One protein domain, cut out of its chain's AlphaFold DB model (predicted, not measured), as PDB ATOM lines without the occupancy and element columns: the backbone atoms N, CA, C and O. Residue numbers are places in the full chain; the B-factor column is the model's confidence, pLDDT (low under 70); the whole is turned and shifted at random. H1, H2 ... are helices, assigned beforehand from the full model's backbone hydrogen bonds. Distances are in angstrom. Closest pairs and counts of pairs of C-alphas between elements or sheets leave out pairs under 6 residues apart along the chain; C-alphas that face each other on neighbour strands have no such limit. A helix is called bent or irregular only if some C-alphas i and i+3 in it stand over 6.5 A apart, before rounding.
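This is residues 126 to 166 of the 170 residues of an uncharacterized protein of Enterovibrio nigricans DSM 22720 (UniProt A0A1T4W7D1). Three helices make a flat, open zigzag: H1 and H2 form a V joined by a tight link, and H3 folds back beside H2 after a short link, with residues 161 to 166 of H3 sticking out. The neighbours come close without clearly touching, and H1 and H3 are apart. The printed part has 41 residues with three named helices, H1, H2 and H3 in that order along the chain, and no named strand, and its class is all helix. The whole is loose, with a radius of gyration of the C-alphas of 11.7 A, and the C-alphas span 29 by 25 by 8 A.

Begin with H1, residues 126 to 135, and go on to H2, residues 139 to 146. They are close but not clearly touching; look at the C-alphas of Val 133 and Asn 139, the closest of the two helices, 5.9 A apart. H1 and H2 run opposite ways at a steep tilt of 43 degrees, and their centres are 11.9 A apart. Next comes H3, residues 153 to 166. H2 and H3 are close but not clearly touching, and their closest C-alphas are those of Thr 144 and Ile 156, 7.9 A apart. They run opposite ways at a shallow tilt of 24 degrees, centre to centre 12.8 A. H1 and H3 are apart. In H1, H2 and H3 every backbone O of residue i and N of residue i+4 inside the helix are within hydrogen-bond range.

Find C-alpha 126 at (63.595, 45.958, 94.556); from there H1 runs through 10 residues to Glu 135, 14.3 A from first to last C-alpha. Residues 136 to 138 lead to C-alpha 139 at (66.779, 46.716, 81.439), where H2 begins its 8 residues to Gln 146, 10.6 A from first to last C-alpha. After residues 147 to 152, H3 begins at Ala 153 and runs through 14 residues, 20.1 A from first to last C-alpha, to C-alpha 166 at (68.114, 57.246, 65.744). H3 is the longest helix by residues. None of the three helices is bent or irregular.

The outline is flat. The two C-alphas farthest apart are those of Gln 127 and Ala 166, 31.5 A. Residues 161 to 166, which belong to H3, stand free. The link from H1 to H2 is tight with 3 residues, the link from H2 to H3 is short with 6, and no link is long. The printed part has no cut. In the B-factor column you will find the model's pLDDT: the mean of the printed part is 85.6, and no printed residue is under 70.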
ATOM      1  N   ARG A 126      62.495  45.890  95.521       85.56
ATOM      2  CA  ARG A 126      63.595  45.958  94.556       85.56
ATOM      3  C   ARG A 126      63.509  44.837  93.528       85.56
ATOM      4  O   ARG A 126      63.695  45.093  92.349       85.56
ATOM      5  N   GLN A 127      63.230  43.618  93.978       87.00
ATOM      6  CA  GLN A 127      63.085  42.469  93.095       87.00
ATOM      7  C   GLN A 127      61.848  42.619  92.203       87.00
ATOM      8  O   GLN A 127      61.975  42.458  90.996       87.00
ATOM      9  N   GLN A 128      60.709  43.035  92.766       88.19
ATOM     10  CA  GLN A 128      59.491  43.303  91.986       88.19
ATOM     11  C   GLN A 128      59.726  44.378  90.912       88.19
ATOM     12  O   GLN A 128      59.300  44.223  89.771       88.19
ATOM     13  N   ALA A 129      60.446  45.450  91.252       87.12
ATOM     14  CA  ALA A 129      60.800  46.497  90.300       87.12
ATOM     15  C   ALA A 129      61.731  45.980  89.191       87.12
ATOM     16  O   ALA A 129      61.501  46.277  88.023       87.12
ATOM     17  N   THR A 130      62.753  45.190  89.535       89.00
ATOM     18  CA  THR A 130      63.661  44.585  88.546       89.00
ATOM     19  C   THR A 130      62.917  43.644  87.597       89.00
ATOM     20  O   THR A 130      63.150  43.693  86.393       89.00
ATOM     21  N   GLU A 131      62.015  42.809  88.117       90.62
ATOM     22  CA  GLU A 131      61.201  41.893  87.309       90.62
ATOM     23  C   GLU A 131      60.278  42.667  86.356       90.62
ATOM     24  O   GLU A 131      60.274  42.385  85.161       90.62
ATOM     25  N   ALA A 132      59.597  43.715  86.832       91.88
ATOM     26  CA  ALA A 132      58.740  44.558  85.994       91.88
ATOM     27  C   ALA A 132      59.517  45.297  84.884       91.88
ATOM     28  O   ALA A 132      59.049  45.400  83.751       91.88
ATOM     29  N   VAL A 133      60.723  45.793  85.187       91.69
ATOM     30  CA  VAL A 133      61.620  46.408  84.191       91.69
ATOM     31  C   VAL A 133      62.041  45.386  83.133       91.69
ATOM     32  O   VAL A 133      62.068  45.713  81.945       91.69
ATOM     33  N   ALA A 134      62.346  44.156  83.552       91.44
ATOM     34  CA  ALA A 134      62.730  43.083  82.646       91.44
ATOM     35  C   ALA A 134      61.564  42.638  81.751       91.44
ATOM     36  O   ALA A 134      61.763  42.486  80.547       91.44
ATOM     37  N   GLU A 135      60.356  42.489  82.303       92.00
ATOM     38  CA  GLU A 135      59.137  42.179  81.539       92.00
ATOM     39  C   GLU A 135      58.810  43.257  80.501       92.00
ATOM     40  O   GLU A 135      58.379  42.939  79.394       92.00
ATOM     41  N   ALA A 136      59.068  44.527  80.823       92.19
ATOM     42  CA  ALA A 136      58.904  45.641  79.893       92.19
ATOM     43  C   ALA A 136      60.043  45.762  78.857       92.19
ATOM     44  O   ALA A 136      59.972  46.617  77.977       92.19
ATOM     45  N   GLY A 137      61.105  44.949  78.953       90.62
ATOM     46  CA  GLY A 137      62.278  45.037  78.075       90.62
ATOM     47  C   GLY A 137      63.144  46.284  78.304       90.62
ATOM     48  O   GLY A 137      63.920  46.659  77.433       90.62
ATOM     49  N   LEU A 138      63.032  46.935  79.467       91.19
ATOM     50  CA  LEU A 138      63.646  48.238  79.764       91.19
ATOM     51  C   LEU A 138      64.947  48.139  80.581       91.19
ATOM     52  O   LEU A 138      65.362  49.116  81.204       91.19
ATOM     53  N   ASN A 139      65.595  46.972  80.605       90.19
ATOM     54  CA  ASN A 139      66.779  46.716  81.439       90.19
ATOM     55  C   ASN A 139      67.926  47.707  81.181       90.19
ATOM     56  O   ASN A 139      68.539  48.201  82.132       90.19
ATOM     57  N   ASP A 140      68.187  48.027  79.914       86.69
ATOM     58  CA  ASP A 140      69.276  48.928  79.521       86.69
ATOM     59  C   ASP A 140      68.967  50.378  79.912       86.69
ATOM     60  O   ASP A 140      69.796  51.066  80.515       86.69
ATOM     61  N   THR A 141      67.731  50.821  79.666       84.62
ATOM     62  CA  THR A 141      67.235  52.141  80.074       84.62
ATOM     63  C   THR A 141      67.293  52.303  81.590       84.62
ATOM     64  O   THR A 141      67.789  53.308  82.097       84.62
ATOM     65  N   TYR A 142      66.845  51.294  82.335       86.00
ATOM     66  CA  TYR A 142      66.859  51.315  83.793       86.00
ATOM     67  C   TYR A 142      68.286  51.336  84.358       86.00
ATOM     68  O   TYR A 142      68.571  52.101  85.280       86.00
ATOM     69  N   SER A 143      69.202  50.566  83.764       86.81
ATOM     70  CA  SER A 143      70.625  50.574  84.131       86.81
ATOM     71  C   SER A 143      71.281  51.929  83.855       86.81
ATOM     72  O   SER A 143      72.080  52.400  84.662       86.81
ATOM     73  N   THR A 144      70.907  52.581  82.751       84.31
ATOM     74  CA  THR A 144      71.382  53.925  82.389       84.31
ATOM     75  C   THR A 144      70.902  54.966  83.401       84.31
ATOM     76  O   THR A 144      71.701  55.752  83.905       84.31
ATOM     77  N   ILE A 145      69.618  54.927  83.779       84.62
ATOM     78  CA  ILE A 145      69.031  55.838  84.774       84.62
ATOM     79  C   ILE A 145      69.689  55.666  86.150       84.62
ATOM     80  O   ILE A 145      69.947  56.654  86.833       84.62
ATOM     81  N   GLN A 146      70.015  54.437  86.561       83.50
ATOM     82  CA  GLN A 146      70.692  54.184  87.842       83.50
ATOM     83  C   GLN A 146      72.095  54.805  87.942       83.50
ATOM     84  O   GLN A 146      72.596  54.983  89.051       83.50
ATOM     85  N   GLN A 147      72.729  55.122  86.811       85.69
ATOM     86  CA  GLN A 147      74.055  55.745  86.750       85.69
ATOM     87  C   GLN A 147      73.991  57.281  86.678       85.69
ATOM     88  O   GLN A 147      75.035  57.943  86.661       85.69
ATOM     89  N   VAL A 148      72.783  57.856  86.641       86.25
ATOM     90  CA  VAL A 148      72.578  59.304  86.636       86.25
ATOM     91  C   VAL A 148      72.914  59.884  88.007       86.25
ATOM     92  O   VAL A 148      72.469  59.422  89.054       86.25
ATOM     93  N   THR A 149      73.693  60.950  87.972       84.81
ATOM     94  CA  THR A 149      74.088  61.804  89.085       84.81
ATOM     95  C   THR A 149      73.920  63.256  88.648       84.81
ATOM     96  O   THR A 149      73.886  63.551  87.453       84.81
ATOM     97  N   ASP A 150      73.897  64.192  89.595       82.81
ATOM     98  CA  ASP A 150      73.786  65.622  89.269       82.81
ATOM     99  C   ASP A 150      74.918  66.119  88.347       82.81
ATOM    100  O   ASP A 150      74.750  67.090  87.615       82.81
ATOM    101  N   ALA A 151      76.070  65.440  88.347       85.00
ATOM    102  CA  ALA A 151      77.232  65.807  87.545       85.00
ATOM    103  C   ALA A 151      77.159  65.356  86.074       85.00
ATOM    104  O   ALA A 151      77.850  65.937  85.242       85.00
ATOM    105  N   ASN A 152      76.366  64.328  85.746       86.25
ATOM    106  CA  ASN A 152      76.310  63.732  84.400       86.25
ATOM    107  C   ASN A 152      74.893  63.701  83.792       86.25
ATOM    108  O   ASN A 152      74.717  63.201  82.681       86.25
ATOM    109  N   ALA A 153      73.893  64.257  84.485       83.94
ATOM    110  CA  ALA A 153      72.499  64.262  84.043       83.94
ATOM    111  C   ALA A 153      72.317  64.864  82.639       83.94
ATOM    112  O   ALA A 153      71.681  64.247  81.785       83.94
ATOM    113  N   ASP A 154      72.928  66.018  82.365       85.38
ATOM    114  CA  ASP A 154      72.817  66.698  81.066       85.38
ATOM    115  C   ASP A 154      73.404  65.885  79.903       85.38
ATOM    116  O   ASP A 154      72.893  65.944  78.783       85.38
ATOM    117  N   GLU A 155      74.487  65.141  80.137       83.94
ATOM    118  CA  GLU A 155      75.111  64.300  79.110       83.94
ATOM    119  C   GLU A 155      74.269  63.056  78.829       83.94
ATOM    120  O   GLU A 155      74.018  62.734  77.667       83.94
ATOM    121  N   ILE A 156      73.754  62.416  79.881       83.06
ATOM    122  CA  ILE A 156      72.902  61.230  79.756       83.06
ATOM    123  C   ILE A 156      71.577  61.579  79.067       83.06
ATOM    124  O   ILE A 156      71.154  60.862  78.163       83.06
ATOM    125  N   ILE A 157      70.950  62.712  79.409       83.81
ATOM    126  CA  ILE A 157      69.717  63.175  78.748       83.81
ATOM    127  C   ILE A 157      69.955  63.397  77.246       83.81
ATOM    128  O   ILE A 157      69.129  63.001  76.423       83.81
ATOM    129  N   LYS A 158      71.092  63.995  76.863       84.50
ATOM    130  CA  LYS A 158      71.439  64.210  75.447       84.50
ATOM    131  C   LYS A 158      71.643  62.897  74.689       84.50
ATOM    132  O   LYS A 158      71.161  62.778  73.564       84.50
ATOM    133  N   GLU A 159      72.324  61.925  75.292       81.06
ATOM    134  CA  GLU A 159      72.508  60.581  74.723       81.06
ATOM    135  C   GLU A 159      71.167  59.850  74.548       81.06
ATOM    136  O   GLU A 159      70.904  59.301  73.478       81.06
ATOM    137  N   MET A 160      70.269  59.919  75.538       79.75
ATOM    138  CA  MET A 160      68.933  59.314  75.452       79.75
ATOM    139  C   MET A 160      68.097  59.914  74.313       79.75
ATOM    140  O   MET A 160      67.512  59.175  73.525       79.75
ATOM    141  N   ILE A 161      68.090  61.246  74.175       84.19
ATOM    142  CA  ILE A 161      67.392  61.934  73.074       84.19
ATOM    143  C   ILE A 161      67.965  61.509  71.716       84.19
ATOM    144  O   ILE A 161      67.219  61.300  70.760       84.19
ATOM    145  N   LYS A 162      69.290  61.370  71.614       83.25
ATOM    146  CA  LYS A 162      69.958  60.957  70.376       83.25
ATOM    147  C   LYS A 162      69.603  59.520  69.981       83.25
ATOM    148  O   LYS A 162      69.377  59.273  68.800       83.25
ATOM    149  N   ASN A 163      69.525  58.605  70.948       77.38
ATOM    150  CA  ASN A 163      69.136  57.213  70.707       77.38
ATOM    151  C   ASN A 163      67.671  57.087  70.256       77.38
ATOM    152  O   ASN A 163      67.393  56.354  69.312       77.38
ATOM    153  N   GLU A 164      66.752  57.853  70.852       76.81
ATOM    154  CA  GLU A 164      65.350  57.918  70.400       76.81
ATOM    155  C   GLU A 164      65.235  58.438  68.959       76.81
ATOM    156  O   GLU A 164      64.558  57.845  68.126       76.81
ATOM    157  N   LEU A 165      65.959  59.510  68.620       81.44
ATOM    158  CA  LEU A 165      65.962  60.059  67.259       81.44
ATOM    159  C   LEU A 165      66.561  59.099  66.220       81.44
ATOM    160  O   LEU A 165      66.143  59.133  65.064       81.44
ATOM    161  N   ALA A 166      67.524  58.261  66.614       75.12
ATOM    162  CA  ALA A 166      68.114  57.246  65.744       75.12
ATOM    163  C   ALA A 166      67.142  56.089  65.458       75.12
ATOM    164  O   ALA A 166      67.077  55.626  64.325       75.12
TER     165      ALA A 166